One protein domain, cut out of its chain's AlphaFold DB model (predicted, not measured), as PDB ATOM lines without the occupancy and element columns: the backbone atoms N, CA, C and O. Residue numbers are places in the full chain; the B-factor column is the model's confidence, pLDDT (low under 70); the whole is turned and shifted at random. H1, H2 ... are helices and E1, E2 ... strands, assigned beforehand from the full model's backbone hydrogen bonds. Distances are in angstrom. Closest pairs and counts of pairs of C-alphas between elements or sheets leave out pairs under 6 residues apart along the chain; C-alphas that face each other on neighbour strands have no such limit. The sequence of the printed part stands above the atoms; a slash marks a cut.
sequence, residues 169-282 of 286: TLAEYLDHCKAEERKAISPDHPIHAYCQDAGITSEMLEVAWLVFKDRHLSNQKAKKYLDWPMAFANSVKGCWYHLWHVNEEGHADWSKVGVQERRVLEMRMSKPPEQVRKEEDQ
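AT A GLANCE: This is residues 169 to 282 of the 286 residues of an uncharacterized protein of Variovorax sp. WS11 (UniProt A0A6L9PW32). Helix H3 runs through the middle of a small body of crossed helices: H4 packs on one side of it, H5 crosses it on the opposite side, and H1 packs near its last residues. H2 lies near H3 and H4, the small strand hairpin E1 and E2 lies near the beginning of H5, and at the other end of H5 residues 269 to 275, of which 273 to 275 belong to H6, and residues 277 to 282, of which 277 to 280 belong to H6, stick out as a tail that begins within the last residues of H5. The printed part has 114 residues, with six named helices and two antiparallel strands in the order H1, H2, H3, H4, E1, E2, H5, H6; the class is mostly helix. It is compact, with a radius of gyration of the C-alphas of 15.3 A and spans of 46 by 32 by 27 A.

HOW THE PARTS SIT: E1, residues 244 to 246, and E2, residues 252 to 254, form a hairpin, antiparallel at 140 degrees, with N 245 and O 253 2.9 A apart and N 253 and O 245 2.8 A apart, within hydrogen-bond range. The closest C-alphas of E1 and H5, residues 256 to 270, are those of Trp 244 and Gly 258, 6.1 A apart. H5 touches the hub H3, residues 202 to 217, about perpendicular at 85 degrees, closest at the C-alphas of Val 207 and Arg 262, 6.0 A. H4, residues 228 to 237, touches H3 at a steep tilt of 58 degrees, opposite ways, closest at Ala 208 and Val 236, C-alphas 7.1 A apart. H1, residues 170 to 179, touches H3 with residues 213 to 217 of H3 alone, at a steep tilt of 65 degrees, opposite ways; the closest C-alphas are those of Leu 170 and His 216, 6.6 A. H2, residues 191 to 197, is close to H4 but not clearly touching, with the C-alphas of Ile 191 and Ala 233 5.8 A apart. H6, residues 273 to 280, is apart from H5, but only just, at 8.0 A. In H1, H2, H3, H4 and H5 every O i to N i+4 pair is within hydrogen-bond range; in H6 2 of 4 are.

IN THESE COORDINATES: H1 begins at C-alpha 170, (1.052, -3.549, -25.251). H3 is 22.4 A long from first to last C-alpha, H5 21.2 A, H4 14.2 A and H1 14.1 A. H6 ends at C-alpha 280, (18.132, -15.603, -33.354).

THE WHOLE: The C-alphas of Glu 249 and Asp 281, the two farthest apart, are 46.4 A apart. The printed part has no cut, and the link from H1 to H2, 11 residues, is long. Mean pLDDT of the printed part is 89.3; residues 271 to 282 are under 70.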
ATOM      1  N   THR A 169       0.986   1.339 -24.728       95.94
ATOM      2  CA  THR A 169       1.392   0.251 -25.628       95.94
ATOM      3  C   THR A 169       1.189  -1.120 -24.977       95.94
ATOM      4  O   THR A 169       1.025  -1.224 -23.759       95.94
ATOM      5  N   LEU A 170       1.203  -2.191 -25.780       96.06
ATOM      6  CA  LEU A 170       1.052  -3.549 -25.251       96.06
ATOM      7  C   LEU A 170       2.247  -3.937 -24.377       96.06
ATOM      8  O   LEU A 170       2.057  -4.591 -23.359       96.06
ATOM      9  N   ALA A 171       3.457  -3.509 -24.748       95.25
ATOM     10  CA  ALA A 171       4.666  -3.746 -23.963       95.25
ATOM     11  C   ALA A 171       4.534  -3.154 -22.550       95.25
ATOM     12  O   ALA A 171       4.628  -3.890 -21.572       95.25
ATOM     13  N   GLU A 172       4.174  -1.869 -22.449       95.56
ATOM     14  CA  GLU A 172       3.927  -1.201 -21.162       95.56
ATOM     15  C   GLU A 172       2.824  -1.908 -20.356       95.56
ATOM     16  O   GLU A 172       2.951  -2.103 -19.148       95.56
ATOM     17  N   TYR A 173       1.741  -2.336 -21.014       96.19
ATOM     18  CA  TYR A 173       0.673  -3.082 -20.350       96.19
ATOM     19  C   TYR A 173       1.163  -4.412 -19.766       96.19
ATOM     20  O   TYR A 173       0.817  -4.743 -18.632       96.19
ATOM     21  N   LEU A 174       1.961  -5.173 -20.518       96.19
ATOM     22  CA  LEU A 174       2.523  -6.443 -20.059       96.19
ATOM     23  C   LEU A 174       3.515  -6.239 -18.909       96.19
ATOM     24  O   LEU A 174       3.492  -7.025 -17.960       96.19
ATOM     25  N   ASP A 175       4.312  -5.171 -18.943       95.75
ATOM     26  CA  ASP A 175       5.203  -4.797 -17.843       95.75
ATOM     27  C   ASP A 175       4.415  -4.475 -16.569       95.75
ATOM     28  O   ASP A 175       4.764  -4.957 -15.492       95.75
ATOM     29  N   HIS A 176       3.298  -3.748 -16.687       94.31
ATOM     30  CA  HIS A 176       2.398  -3.504 -15.556       94.31
ATOM     31  C   HIS A 176       1.789  -4.808 -15.025       94.31
ATOM     32  O   HIS A 176       1.780  -5.029 -13.818       94.31
ATOM     33  N   CYS A 177       1.322  -5.701 -15.908       94.19
ATOM     34  CA  CYS A 177       0.795  -7.008 -15.496       94.19
ATOM     35  C   CYS A 177       1.836  -7.807 -14.706       94.19
ATOM     36  O   CYS A 177       1.511  -8.408 -13.687       94.19
ATOM     37  N   LYS A 178       3.088  -7.791 -15.174       95.19
ATOM     38  CA  LYS A 178       4.207  -8.482 -14.533       95.19
ATOM     39  C   LYS A 178       4.558  -7.866 -13.180       95.19
ATOM     40  O   LYS A 178       4.768  -8.611 -12.232       95.19
ATOM     41  N   ALA A 179       4.607  -6.537 -13.086       94.19
ATOM     42  CA  ALA A 179       4.890  -5.824 -11.840       94.19
ATOM     43  C   ALA A 179       3.798  -6.033 -10.775       94.19
ATOM     44  O   ALA A 179       4.095  -6.062  -9.587       94.19
ATOM     45  N   GLU A 180       2.548  -6.196 -11.207       94.00
ATOM     46  CA  GLU A 180       1.390  -6.468 -10.347       94.00
ATOM     47  C   GLU A 180       1.131  -7.972 -10.136       94.00
ATOM     48  O   GLU A 180       0.124  -8.334  -9.532       94.00
ATOM     49  N   GLU A 181       1.996  -8.848 -10.660       94.38
ATOM     50  CA  GLU A 181       1.865 -10.314 -10.604       94.38
ATOM     51  C   GLU A 181       0.493 -10.843 -11.072       94.38
ATOM     52  O   GLU A 181      -0.016 -11.859 -10.594       94.38
ATOM     53  N   ARG A 182      -0.116 -10.173 -12.057       92.69
ATOM     54  CA  ARG A 182      -1.410 -10.561 -12.630       92.69
ATOM     55  C   ARG A 182      -1.274 -11.082 -14.053       92.69
ATOM     56  O   ARG A 182      -0.388 -10.698 -14.816       92.69
ATOM     57  N   LYS A 183      -2.222 -11.930 -14.456       92.12
ATOM     58  CA  LYS A 183      -2.333 -12.364 -15.852       92.12
ATOM     59  C   LYS A 183      -2.760 -11.196 -16.742       92.12
ATOM     60  O   LYS A 183      -3.560 -10.347 -16.344       92.12
ATOM     61  N   ALA A 184      -2.242 -11.187 -17.969       93.88
ATOM     62  CA  ALA A 184      -2.584 -10.174 -18.963       93.88
ATOM     63  C   ALA A 184      -4.068 -10.217 -19.353       93.88
ATOM     64  O   ALA A 184      -4.671  -9.169 -19.546       93.88
ATOM     65  N   ILE A 185      -4.655 -11.412 -19.407       94.19
ATOM     66  CA  ILE A 185      -6.099 -11.628 -19.489       94.19
ATOM     67  C   ILE A 185      -6.505 -12.333 -18.195       94.19
ATOM     68  O   ILE A 185      -5.937 -13.372 -17.853       94.19
ATOM     69  N   SER A 186      -7.422 -11.727 -17.438       92.38
ATOM     70  CA  SER A 186      -7.916 -12.322 -16.192       92.38
ATOM     71  C   SER A 186      -8.704 -13.604 -16.494       92.38
ATOM     72  O   SER A 186      -9.469 -13.592 -17.458       92.38
ATOM     73  N   PRO A 187      -8.601 -14.668 -15.675       91.25
ATOM     74  CA  PRO A 187      -9.457 -15.853 -15.806       91.25
ATOM     75  C   PRO A 187     -10.959 -15.530 -15.762       91.25
ATOM     76  O   PRO A 187     -11.746 -16.186 -16.431       91.25
ATOM     77  N   ASP A 188     -11.339 -14.477 -15.032       93.62
ATOM     78  CA  ASP A 188     -12.731 -14.024 -14.909       93.62
ATOM     79  C   ASP A 188     -13.159 -13.083 -16.052       93.62
ATOM     80  O   ASP A 188     -14.230 -12.475 -16.008       93.62
ATOM     81  N   HIS A 189     -12.312 -12.880 -17.067       95.44
ATOM     82  CA  HIS A 189     -12.630 -11.971 -18.163       95.44
ATOM     83  C   HIS A 189     -13.788 -12.535 -19.017       95.44
ATOM     84  O   HIS A 189     -13.723 -13.698 -19.423       95.44
ATOM     85  N   PRO A 190     -14.795 -11.722 -19.413       96.56
ATOM     86  CA  PRO A 190     -15.966 -12.181 -20.179       96.56
ATOM     87  C   PRO A 190     -15.659 -12.855 -21.523       96.56
ATOM     88  O   PRO A 190     -16.525 -13.489 -22.119       96.56
ATOM     89  N   ILE A 191     -14.425 -12.719 -22.019       97.19
ATOM     90  CA  ILE A 191     -13.985 -13.398 -23.240       97.19
ATOM     91  C   ILE A 191     -14.018 -14.920 -23.097       97.19
ATOM     92  O   ILE A 191     -14.307 -15.598 -24.071       97.19
ATOM     93  N   HIS A 192     -13.780 -15.456 -21.898       97.12
ATOM     94  CA  HIS A 192     -13.809 -16.899 -21.673       97.12
ATOM     95  C   HIS A 192     -15.226 -17.467 -21.822       97.12
ATOM     96  O   HIS A 192     -15.393 -18.484 -22.487       97.12
ATOM     97  N   ALA A 193     -16.237 -16.770 -21.287       96.88
ATOM     98  CA  ALA A 193     -17.643 -17.134 -21.475       96.88
ATOM     99  C   ALA A 193     -18.047 -17.054 -22.955       96.88
ATOM    100  O   ALA A 193     -18.616 -17.996 -23.491       96.88
ATOM    101  N   TYR A 194     -17.646 -15.984 -23.649       96.56
ATOM    102  CA  TYR A 194     -17.873 -15.872 -25.091       96.56
ATOM    103  C   TYR A 194     -17.245 -17.033 -25.874       96.56
ATOM    104  O   TYR A 194     -17.890 -17.598 -26.751       96.56
ATOM    105  N   CYS A 195     -15.995 -17.400 -25.576       97.31
ATOM    106  CA  CYS A 195     -15.332 -18.513 -26.252       97.31
ATOM    107  C   CYS A 195     -16.050 -19.841 -25.999       97.31
ATOM    108  O   CYS A 195     -16.186 -20.630 -26.928       97.31
ATOM    109  N   GLN A 196     -16.542 -20.063 -24.779       95.75
ATOM    110  CA  GLN A 196     -17.342 -21.239 -24.452       95.75
ATOM    111  C   GLN A 196     -18.627 -21.297 -25.291       95.75
ATOM    112  O   GLN A 196     -18.896 -22.329 -25.902       95.75
ATOM    113  N   ASP A 197     -19.373 -20.194 -25.368       94.56
ATOM    114  CA  ASP A 197     -20.629 -20.118 -26.123       94.56
ATOM    115  C   ASP A 197     -20.410 -20.243 -27.642       94.56
ATOM    116  O   ASP A 197     -21.229 -20.827 -28.345       94.56
ATOM    117  N   ALA A 198     -19.292 -19.721 -28.153       94.19
ATOM    118  CA  ALA A 198     -18.932 -19.758 -29.572       94.19
ATOM    119  C   ALA A 198     -18.209 -21.052 -30.002       94.19
ATOM    120  O   ALA A 198     -17.767 -21.159 -31.146       94.19
ATOM    121  N   GLY A 199     -18.008 -22.010 -29.089       96.31
ATOM    122  CA  GLY A 199     -17.251 -23.233 -29.367       96.31
ATOM    123  C   GLY A 199     -15.767 -22.995 -29.685       96.31
ATOM    124  O   GLY A 199     -15.140 -23.826 -30.336       96.31
ATOM    125  N   ILE A 200     -15.192 -21.869 -29.252       97.19
ATOM    126  CA  ILE A 200     -13.766 -21.550 -29.397       97.19
ATOM    127  C   ILE A 200     -13.008 -22.208 -28.245       97.19
ATOM    128  O   ILE A 200     -13.207 -21.885 -27.072       97.19
ATOM    129  N   THR A 201     -12.101 -23.125 -28.571       95.94
ATOM    130  CA  THR A 201     -11.352 -23.877 -27.556       95.94
ATOM    131  C   THR A 201     -10.336 -22.997 -26.813       95.94
ATOM    132  O   THR A 201      -9.883 -21.966 -27.317       95.94
ATOM    133  N   SER A 202      -9.919 -23.420 -25.608       94.06
ATOM    134  CA  SER A 202      -8.842 -22.735 -24.863       94.06
ATOM    135  C   SER A 202      -7.551 -22.661 -25.681       94.06
ATOM    136  O   SER A 202      -6.887 -21.631 -25.692       94.06
ATOM    137  N   GLU A 203      -7.242 -23.723 -26.429       94.69
ATOM    138  CA  GLU A 203      -6.088 -23.772 -27.328       94.69
ATOM    139  C   GLU A 203      -6.183 -22.697 -28.424       94.69
ATOM    140  O   GLU A 203      -5.233 -21.948 -28.640       94.69
ATOM    141  N   MET A 204      -7.345 -22.549 -29.071       96.94
ATOM    142  CA  MET A 204      -7.581 -21.482 -30.054       96.94
ATOM    143  C   MET A 204      -7.391 -20.090 -29.457       96.94
ATOM    144  O   MET A 204      -6.761 -19.230 -30.079       96.94
ATOM    145  N   LEU A 205      -7.887 -19.872 -28.238       96.81
ATOM    146  CA  LEU A 205      -7.738 -18.600 -27.537       96.81
ATOM    147  C   LEU A 205      -6.273 -18.305 -27.169       96.81
ATOM    148  O   LEU A 205      -5.825 -17.162 -27.284       96.81
ATOM    149  N   GLU A 206      -5.511 -19.317 -26.759       94.75
ATOM    150  CA  GLU A 206      -4.083 -19.197 -26.450       94.75
ATOM    151  C   GLU A 206      -3.254 -18.872 -27.696       94.75
ATOM    152  O   GLU A 206      -2.431 -17.950 -27.668       94.75
ATOM    153  N   VAL A 207      -3.517 -19.565 -28.811       96.06
ATOM    154  CA  VAL A 207      -2.905 -19.262 -30.112       96.06
ATOM    155  C   VAL A 207      -3.240 -17.832 -30.533       96.06
ATOM    156  O   VAL A 207      -2.338 -17.068 -30.881       96.06
ATOM    157  N   ALA A 208      -4.506 -17.421 -30.411       97.50
ATOM    158  CA  ALA A 208      -4.929 -16.056 -30.713       97.50
ATOM    159  C   ALA A 208      -4.195 -15.015 -29.860       97.50
ATOM    160  O   ALA A 208      -3.760 -13.991 -30.386       97.50
ATOM    161  N   TRP A 209      -4.012 -15.268 -28.562       96.94
ATOM    162  CA  TRP A 209      -3.281 -14.359 -27.679       96.94
ATOM    163  C   TRP A 209      -1.817 -14.200 -28.091       96.94
ATOM    164  O   TRP A 209      -1.255 -13.103 -28.033       96.94
ATOM    165  N   LEU A 210      -1.180 -15.283 -28.529       94.56
ATOM    166  CA  LEU A 210       0.212 -15.258 -28.961       94.56
ATOM    167  C   LEU A 210       0.383 -14.507 -30.286       94.56
ATOM    168  O   LEU A 210       1.246 -13.631 -30.356       94.56
ATOM    169  N   VAL A 211      -0.485 -14.760 -31.272       95.62
ATOM    170  CA  VAL A 211      -0.527 -14.004 -32.538       95.62
ATOM    171  C   VAL A 211      -0.810 -12.520 -32.279       95.62
ATOM    172  O   VAL A 211      -0.154 -11.641 -32.841       95.62
ATOM    173  N   PHE A 212      -1.736 -12.219 -31.363       96.31
ATOM    174  CA  PHE A 212      -2.062 -10.849 -30.972       96.31
ATOM    175  C   PHE A 212      -0.850 -10.118 -30.385       96.31
ATOM    176  O   PHE A 212      -0.579  -8.976 -30.772       96.31
ATOM    177  N   LYS A 213      -0.100 -10.767 -29.483       95.00
ATOM    178  CA  LYS A 213       1.141 -10.212 -28.925       95.00
ATOM    179  C   LYS A 213       2.192  -9.986 -30.003       95.00
ATOM    180  O   LYS A 213       2.723  -8.884 -30.081       95.00
ATOM    181  N   ASP A 214       2.463 -10.991 -30.832       92.75
ATOM    182  CA  ASP A 214       3.467 -10.912 -31.898       92.75
ATOM    183  C   ASP A 214       3.202  -9.705 -32.812       92.75
ATOM    184  O   ASP A 214       4.063  -8.840 -32.979       92.75
ATOM    185  N   ARG A 215       1.953  -9.541 -33.267       91.88
ATOM    186  CA  ARG A 215       1.540  -8.433 -34.142       91.88
ATOM    187  C   ARG A 215       1.672  -7.050 -33.501       91.88
ATOM    188  O   ARG A 215       1.956  -6.081 -34.203       91.88
ATOM    189  N   HIS A 216       1.411  -6.927 -32.201       92.50
ATOM    190  CA  HIS A 216       1.432  -5.636 -31.504       92.50
ATOM    191  C   HIS A 216       2.802  -5.279 -30.921       92.50
ATOM    192  O   HIS A 216       3.046  -4.099 -30.672       92.50
ATOM    193  N   LEU A 217       3.685  -6.260 -30.730       92.06
ATOM    194  CA  LEU A 217       5.058  -6.050 -30.270       92.06
ATOM    195  C   LEU A 217       6.047  -5.869 -31.434       92.06
ATOM    196  O   LEU A 217       7.011  -5.129 -31.283       92.06
ATOM    197  N   SER A 218       5.796  -6.482 -32.597       86.81
ATOM    198  CA  SER A 218       6.648  -6.346 -33.794       86.81
ATOM    199  C   SER A 218       6.356  -5.100 -34.642       86.81
ATOM    200  O   SER A 218       7.121  -4.762 -35.545       86.81
ATOM    201  N   ASN A 219       5.247  -4.399 -34.387       83.31
ATOM    202  CA  ASN A 219       4.849  -3.250 -35.195       83.31
ATOM    203  C   ASN A 219       5.732  -2.021 -34.915       83.31
ATOM    204  O   ASN A 219       5.750  -1.510 -33.796       83.31
ATOM    205  N   GLN A 220       6.379  -1.492 -35.960       72.19
ATOM    206  CA  GLN A 220       7.217  -0.284 -35.896       72.19
ATOM    207  C   GLN A 220       6.462   0.943 -35.357       72.19
ATOM    208  O   GLN A 220       7.047   1.791 -34.685       72.19
ATOM    209  N   LYS A 221       5.149   1.035 -35.611       82.44
ATOM    210  CA  LYS A 221       4.272   2.055 -35.033       82.44
ATOM    211  C   LYS A 221       3.385   1.414 -33.972       82.44
ATOM    212  O   LYS A 221       2.267   0.976 -34.253       82.44
ATOM    213  N   ALA A 222       3.889   1.376 -32.742       82.19
ATOM    214  CA  ALA A 222       3.187   0.776 -31.616       82.19
ATOM    215  C   ALA A 222       1.802   1.416 -31.408       82.19
ATOM    216  O   ALA A 222       1.680   2.606 -31.094       82.19
ATOM    217  N   LYS A 223       0.744   0.609 -31.571       90.50
ATOM    218  CA  LYS A 223      -0.622   1.015 -31.225       90.50
ATOM    219  C   LYS A 223      -0.740   1.201 -29.713       90.50
ATOM    220  O   LYS A 223      -0.079   0.508 -28.937       90.50
ATOM    221  N   LYS A 224      -1.610   2.123 -29.306       94.44
ATOM    222  CA  LYS A 224      -1.919   2.395 -27.903       94.44
ATOM    223  C   LYS A 224      -3.407   2.204 -27.676       94.44
ATOM    224  O   LYS A 224      -4.204   2.728 -28.448       94.44
ATOM    225  N   TYR A 225      -3.762   1.500 -26.609       93.06
ATOM    226  CA  TYR A 225      -5.148   1.333 -26.185       93.06
ATOM    227  C   TYR A 225      -5.301   1.673 -24.708       93.06
ATOM    228  O   TYR A 225      -4.346   1.608 -23.930       93.06
ATOM    229  N   LEU A 226      -6.522   2.055 -24.341       94.19
ATOM    230  CA  LEU A 226      -6.921   2.260 -22.951       94.19
ATOM    231  C   LEU A 226      -7.066   0.925 -22.203       94.19
ATOM    232  O   LEU A 226      -6.754   0.845 -21.017       94.19
ATOM    233  N   ASP A 227      -7.540  -0.103 -22.910       94.50
ATOM    234  CA  ASP A 227      -7.897  -1.410 -22.365       94.50
ATOM    235  C   ASP A 227      -7.442  -2.522 -23.326       94.50
ATOM    236  O   ASP A 227      -8.062  -2.791 -24.357       94.50
ATOM    237  N   TRP A 228      -6.304  -3.136 -23.003       96.44
ATOM    238  CA  TRP A 228      -5.733  -4.227 -23.793       96.44
ATOM    239  C   TRP A 228      -6.529  -5.538 -23.709       96.44
ATOM    240  O   TRP A 228      -6.691  -6.162 -24.759       96.44
ATOM    241  N   PRO A 229      -7.057  -5.963 -22.543       97.00
ATOM    242  CA  PRO A 229      -7.993  -7.084 -22.473       97.00
ATOM    243  C   PRO A 229      -9.193  -6.935 -23.407       97.00
ATOM    244  O   PRO A 229      -9.520  -7.876 -24.132       97.00
ATOM    245  N   MET A 230      -9.802  -5.746 -23.455       96.56
ATOM    246  CA  MET A 230     -10.925  -5.488 -24.356       96.56
ATOM    247  C   MET A 230     -10.491  -5.472 -25.827       96.56
ATOM    248  O   MET A 230     -11.156  -6.070 -26.671       96.56
ATOM    249  N   ALA A 231      -9.351  -4.850 -26.148       96.94
ATOM    250  CA  ALA A 231      -8.805  -4.866 -27.508       96.94
ATOM    251  C   ALA A 231      -8.536  -6.299 -28.003       96.94
ATOM    252  O   ALA A 231      -8.856  -6.636 -29.144       96.94
ATOM    253  N   PHE A 232      -8.002  -7.161 -27.134       98.25
ATOM    254  CA  PHE A 232      -7.828  -8.576 -27.438       98.25
ATOM    255  C   PHE A 232      -9.173  -9.285 -27.620       98.25
ATOM    256  O   PHE A 232      -9.368  -9.976 -28.619       98.25
ATOM    257  N   ALA A 233     -10.129  -9.073 -26.714       97.94
ATOM    258  CA  ALA A 233     -11.460  -9.663 -26.818       97.94
ATOM    259  C   ALA A 233     -12.168  -9.298 -28.134       97.94
ATOM    260  O   ALA A 233     -12.748 -10.171 -28.775       97.94
ATOM    261  N   ASN A 234     -12.061  -8.045 -28.583       97.81
ATOM    262  CA  ASN A 234     -12.594  -7.607 -29.876       97.81
ATOM    263  C   ASN A 234     -11.906  -8.311 -31.053       97.81
ATOM    264  O   ASN A 234     -12.581  -8.691 -32.008       97.81
ATOM    265  N   SER A 235     -10.595  -8.554 -30.964       97.50
ATOM    266  CA  SER A 235      -9.868  -9.295 -32.003       97.50
ATOM    267  C   SER A 235     -10.321 -10.751 -32.143       97.50
ATOM    268  O   SER A 235     -10.376 -11.273 -33.256       97.50
ATOM    269  N   VAL A 236     -10.694 -11.385 -31.026       97.88
ATOM    270  CA  VAL A 236     -11.239 -12.749 -30.992       97.88
ATOM    271  C   VAL A 236     -12.669 -12.758 -31.531       97.88
ATOM    272  O   VAL A 236     -12.968 -13.515 -32.447       97.88
ATOM    273  N   LYS A 237     -13.543 -11.876 -31.027       96.31
ATOM    274  CA  LYS A 237     -14.945 -11.778 -31.472       96.31
ATOM    275  C   LYS A 237     -15.071 -11.488 -32.967       96.31
ATOM    276  O   LYS A 237     -15.909 -12.081 -33.632       96.31
ATOM    277  N   GLY A 238     -14.220 -10.607 -33.492       95.44
ATOM    278  CA  GLY A 238     -14.182 -10.263 -34.914       95.44
ATOM    279  C   GLY A 238     -13.322 -11.190 -35.775       95.44
ATOM    280  O   GLY A 238     -13.145 -10.890 -36.949       95.44
ATOM    281  N   CYS A 239     -12.734 -12.252 -35.209       95.38
ATOM    282  CA  CYS A 239     -11.823 -13.175 -35.895       95.38
ATOM    283  C   CYS A 239     -10.766 -12.465 -36.776       95.38
ATOM    284  O   CYS A 239     -10.525 -12.850 -37.919       95.38
ATOM    285  N   TRP A 240     -10.113 -11.417 -36.254       95.81
ATOM    286  CA  TRP A 240      -9.232 -10.523 -37.036       95.81
ATOM    287  C   TRP A 240      -8.063 -11.227 -37.731       95.81
ATOM    288  O   TRP A 240      -7.524 -10.732 -38.718       95.81
ATOM    289  N   TYR A 241      -7.627 -12.350 -37.173       96.38
ATOM    290  CA  TYR A 241      -6.498 -13.130 -37.670       96.38
ATOM    291  C   TYR A 241      -6.939 -14.353 -38.478       96.38
ATOM    292  O   TYR A 241      -6.093 -15.143 -38.888       96.38
ATOM    293  N   HIS A 242      -8.250 -14.528 -38.682       97.12
ATOM    294  CA  HIS A 242      -8.837 -15.641 -39.424       97.12
ATOM    295  C   HIS A 242      -8.326 -17.016 -38.962       97.12
ATOM    296  O   HIS A 242      -8.086 -17.895 -39.785       97.12
ATOM    297  N   LEU A 243      -8.115 -17.210 -37.654       97.69
ATOM    298  CA  LEU A 243      -7.533 -18.441 -37.091       97.69
ATOM    299  C   LEU A 243      -8.524 -19.613 -37.076       97.69
ATOM    300  O   LEU A 243      -8.115 -20.773 -37.075       97.69
ATOM    301  N   TRP A 244      -9.821 -19.328 -37.109       97.88
ATOM    302  CA  TRP A 244     -10.883 -20.323 -37.177       97.88
ATOM    303  C   TRP A 244     -12.011 -19.855 -38.094       97.88
ATOM    304  O   TRP A 244     -12.090 -18.687 -38.481       97.88
ATOM    305  N   HIS A 245     -12.878 -20.798 -38.435       95.69
ATOM    306  CA  HIS A 245     -14.142 -20.590 -39.124       95.69
ATOM    307  C   HIS A 245     -15.249 -21.292 -38.339       95.69
ATOM    308  O   HIS A 245     -14.968 -22.178 -37.535       95.69
ATOM    309  N   VAL A 246     -16.494 -20.874 -38.543       94.06
ATOM    310  CA  VAL A 246     -17.652 -21.526 -37.926       94.06
ATOM    311  C   VAL A 246     -18.064 -22.703 -38.807       94.06
ATOM    312  O   VAL A 246     -18.196 -22.536 -40.021       94.06
ATOM    313  N   ASN A 247     -18.221 -23.880 -38.210       92.44
ATOM    314  CA  ASN A 247     -18.620 -25.100 -38.904       92.44
ATOM    315  C   ASN A 247     -20.151 -25.254 -38.977       92.44
ATOM    316  O   ASN A 247     -20.900 -24.407 -38.492       92.44
ATOM    317  N   GLU A 248     -20.625 -26.337 -39.600       92.44
ATOM    318  CA  GLU A 248     -22.065 -26.604 -39.776       92.44
ATOM    319  C   GLU A 248     -22.821 -26.764 -38.445       92.44
ATOM    320  O   GLU A 248     -24.018 -26.491 -38.377       92.44
ATOM    321  N   GLU A 249     -22.123 -27.157 -37.378       88.88
ATOM    322  CA  GLU A 249     -22.673 -27.298 -36.025       88.88
ATOM    323  C   GLU A 249     -22.676 -25.970 -35.245       88.88
ATOM    324  O   GLU A 249     -23.231 -25.894 -34.151       88.88
ATOM    325  N   GLY A 250     -22.081 -24.909 -35.801       85.75
ATOM    326  CA  GLY A 250     -21.956 -23.604 -35.154       85.75
ATOM    327  C   GLY A 250     -20.740 -23.462 -34.232       85.75
ATOM    328  O   GLY A 250     -20.601 -22.430 -33.579       85.75
ATOM    329  N   HIS A 251     -19.850 -24.457 -34.185       90.56
ATOM    330  CA  HIS A 251     -18.607 -24.420 -33.408       90.56
ATOM    331  C   HIS A 251     -17.435 -23.872 -34.229       90.56
ATOM    332  O   HIS A 251     -17.471 -23.837 -35.460       90.56
ATOM    333  N   ALA A 252     -16.368 -23.447 -33.550       95.69
ATOM    334  CA  ALA A 252     -15.158 -22.982 -34.210       95.69
ATOM    335  C   ALA A 252     -14.250 -24.157 -34.610       95.69
ATOM    336  O   ALA A 252     -13.790 -24.908 -33.753       95.69
ATOM    337  N   ASP A 253     -13.917 -24.246 -35.899       97.06
ATOM    338  CA  ASP A 253     -12.912 -25.159 -36.446       97.06
ATOM    339  C   ASP A 253     -11.687 -24.396 -36.955       97.06
ATOM    340  O   ASP A 253     -11.779 -23.298 -37.518       97.06
ATOM    341  N   TRP A 254     -10.505 -24.992 -36.790       97.69
ATOM    342  CA  TRP A 254      -9.248 -24.385 -37.222       97.69
ATOM    343  C   TRP A 254      -9.263 -24.047 -38.716       97.69
ATOM    344  O   TRP A 254      -9.599 -24.874 -39.563       97.69
ATOM    345  N   SER A 255      -8.829 -22.836 -39.055       97.62
ATOM    346  CA  SER A 255      -8.536 -22.478 -40.441       97.62
ATOM    347  C   SER A 255      -7.137 -22.966 -40.838       97.62
ATOM    348  O   SER A 255      -6.321 -23.337 -39.991       97.62
ATOM    349  N   LYS A 256      -6.800 -22.885 -42.132       97.25
ATOM    350  CA  LYS A 256      -5.425 -23.137 -42.605       97.25
ATOM    351  C   LYS A 256      -4.399 -22.238 -41.898       97.25
ATOM    352  O   LYS A 256      -3.329 -22.715 -41.531       97.25
ATOM    353  N   VAL A 257      -4.748 -20.966 -41.683       96.81
ATOM    354  CA  VAL A 257      -3.909 -19.989 -40.970       96.81
ATOM    355  C   VAL A 257      -3.774 -20.385 -39.502       96.81
ATOM    356  O   VAL A 257      -2.670 -20.411 -38.971       96.81
ATOM    357  N   GLY A 258      -4.876 -20.781 -38.863       97.12
ATOM    358  CA  GLY A 258      -4.868 -21.242 -37.477       97.12
ATOM    359  C   GLY A 258      -3.977 -22.459 -37.250       97.12
ATOM    360  O   GLY A 258      -3.158 -22.449 -36.336       97.12
ATOM    361  N   VAL A 259      -4.066 -23.474 -38.118       97.12
ATOM    362  CA  VAL A 259      -3.190 -24.660 -38.054       97.12
ATOM    363  C   VAL A 259      -1.719 -24.278 -38.225       97.12
ATOM    364  O   VAL A 259      -0.859 -24.814 -37.524       97.12
ATOM    365  N   GLN A 260      -1.417 -23.354 -39.142       96.25
ATOM    366  CA  GLN A 260      -0.056 -22.869 -39.360       96.25
ATOM    367  C   GLN A 260       0.502 -22.185 -38.105       96.25
ATOM    368  O   GLN A 260       1.577 -22.565 -37.640       96.25
ATOM    369  N   GLU A 261      -0.231 -21.230 -37.530       95.94
ATOM    370  CA  GLU A 261       0.196 -20.510 -36.325       95.94
ATOM    371  C   GLU A 261       0.310 -21.440 -35.117       95.94
ATOM    372  O   GLU A 261       1.313 -21.410 -34.403       95.94
ATOM    373  N   ARG A 262      -0.656 -22.348 -34.928       95.31
ATOM    374  CA  ARG A 262      -0.596 -23.366 -33.873       95.31
ATOM    375  C   ARG A 262       0.699 -24.176 -33.955       95.31
ATOM    376  O   ARG A 262       1.403 -24.301 -32.958       95.31
ATOM    377  N   ARG A 263       1.074 -24.642 -35.151       93.94
ATOM    378  CA  ARG A 263       2.310 -25.413 -35.363       93.94
ATOM    379  C   ARG A 263       3.573 -24.596 -35.081       93.94
ATOM    380  O   ARG A 263       4.531 -25.122 -34.516       93.94
ATOM    381  N   VAL A 264       3.598 -23.318 -35.463       89.31
ATOM    382  CA  VAL A 264       4.718 -22.416 -35.134       89.31
ATOM    383  C   VAL A 264       4.869 -22.291 -33.617       89.31
ATOM    384  O   VAL A 264       5.987 -22.347 -33.100       89.31
ATOM    385  N   LEU A 265       3.758 -22.165 -32.895       84.00
ATOM    386  CA  LEU A 265       3.757 -22.042 -31.442       84.00
ATOM    387  C   LEU A 265       4.164 -23.338 -30.742       84.00
ATOM    388  O   LEU A 265       5.015 -23.283 -29.857       84.00
ATOM    389  N   GLU A 266       3.643 -24.489 -31.168       86.94
ATOM    390  CA  GLU A 266       4.068 -25.809 -30.679       86.94
ATOM    391  C   GLU A 266       5.594 -25.968 -30.787       86.94
ATOM    392  O   GLU A 266       6.261 -26.336 -29.819       86.94
ATOM    393  N   MET A 267       6.176 -25.597 -31.933       87.06
ATOM    394  CA  MET A 267       7.625 -25.656 -32.143       87.06
ATOM    395  C   MET A 267       8.399 -24.672 -31.256       87.06
ATOM    396  O   MET A 267       9.473 -25.015 -30.762       87.06
ATOM    397  N   ARG A 268       7.875 -23.461 -31.027       80.75
ATOM    398  CA  ARG A 268       8.489 -22.473 -30.120       80.75
ATOM    399  C   ARG A 268       8.467 -22.947 -28.666       80.75
ATOM    400  O   ARG A 268       9.456 -22.763 -27.966       80.75
ATOM    401  N   MET A 269       7.376 -23.576 -28.228       75.81
ATOM    402  CA  MET A 269       7.231 -24.108 -26.868       75.81
ATOM    403  C   MET A 269       8.032 -25.400 -26.652       75.81
ATOM    404  O   MET A 269       8.481 -25.660 -25.539       75.81
ATOM    405  N   SER A 270       8.247 -26.196 -27.707       77.31
ATOM    406  CA  SER A 270       9.039 -27.432 -27.654       77.31
ATOM    407  C   SER A 270      10.558 -27.203 -27.677       77.31
ATOM    408  O   SER A 270      11.306 -28.133 -27.361       77.31
ATOM    409  N   LYS A 271      11.046 -26.018 -28.071       67.94
ATOM    410  CA  LYS A 271      12.486 -25.716 -28.076       67.94
ATOM    411  C   LYS A 271      12.965 -25.333 -26.666       67.94
ATOM    412  O   LYS A 271      12.379 -24.442 -26.051       67.94
ATOM    413  N   PRO A 272      14.051 -25.937 -26.142       56.19
ATOM    414  CA  PRO A 272      14.638 -25.500 -24.881       56.19
ATOM    415  C   PRO A 272      15.140 -24.044 -24.997       56.19
ATOM    416  O   PRO A 272      15.662 -23.656 -26.048       56.19
ATOM    417  N   PRO A 273      15.034 -23.230 -23.927       55.28
ATOM    418  CA  PRO A 273      15.287 -21.781 -23.961       55.28
ATOM    419  C   PRO A 273      16.705 -21.386 -24.412       55.28
ATOM    420  O   PRO A 273      16.943 -20.248 -24.813       55.28
ATOM    421  N   GLU A 274      17.650 -22.323 -24.379       50.75
ATOM    422  CA  GLU A 274      19.042 -22.134 -24.787       50.75
ATOM    423  C   GLU A 274      19.262 -22.251 -26.310       50.75
ATOM    424  O   GLU A 274      20.233 -21.706 -26.834       50.75
ATOM    425  N   GLN A 275      18.353 -22.910 -27.041       51.56
ATOM    426  CA  GLN A 275      18.420 -23.043 -28.506       51.56
ATOM    427  C   GLN A 275      17.804 -21.843 -29.237       51.56
ATOM    428  O   GLN A 275      18.332 -21.426 -30.263       51.56
ATOM    429  N   VAL A 276      16.751 -21.232 -28.681       53.31
ATOM    430  CA  VAL A 276      16.085 -20.055 -29.276       53.31
ATOM    431  C   VAL A 276      17.036 -18.852 -29.349       53.31
ATOM    432  O   VAL A 276      17.131 -18.210 -30.389       53.31
ATOM    433  N   ARG A 277      17.827 -18.614 -28.292       51.28
ATOM    434  CA  ARG A 277      18.811 -17.514 -28.254       51.28
ATOM    435  C   ARG A 277      19.965 -17.690 -29.247       51.28
ATOM    436  O   ARG A 277      20.497 -16.703 -29.731       51.28
ATOM    437  N   LYS A 278      20.367 -18.934 -29.541       45.38
ATOM    438  CA  LYS A 278      21.471 -19.224 -30.476       45.38
ATOM    439  C   LYS A 278      21.052 -19.138 -31.944       45.38
ATOM    440  O   LYS A 278      21.900 -18.856 -32.783       45.38
ATOM    441  N   GLU A 279      19.784 -19.390 -32.261       49.62
ATOM    442  CA  GLU A 279      19.274 -19.298 -33.635       49.62
ATOM    443  C   GLU A 279      18.885 -17.864 -34.032       49.62
ATOM    444  O   GLU A 279      19.092 -17.501 -35.189       49.62
ATOM    445  N   GLU A 280      18.403 -17.032 -33.097       47.47
ATOM    446  CA  GLU A 280      18.132 -15.603 -33.354       47.47
ATOM    447  C   GLU A 280      19.401 -14.833 -33.766       47.47
ATOM    448  O   GLU A 280      19.342 -14.016 -34.683       47.47
ATOM    449  N   ASP A 281      20.562 -15.166 -33.190       48.22
ATOM    450  CA  ASP A 281      21.861 -14.583 -33.570       48.22
ATOM    451  C   ASP A 281      22.412 -15.115 -34.910       48.22
ATOM    452  O   ASP A 281      23.271 -14.482 -35.522       48.22
ATOM    453  N   GLN A 282      21.943 -16.275 -35.391       47.88
ATOM    454  CA  GLN A 282      22.443 -16.905 -36.627       47.88
ATOM    455  C   GLN A 282      21.582 -16.623 -37.865       47.88
ATOM    456  O   GLN A 282      22.039 -16.867 -38.979       47.88
TER     457      GLN A 282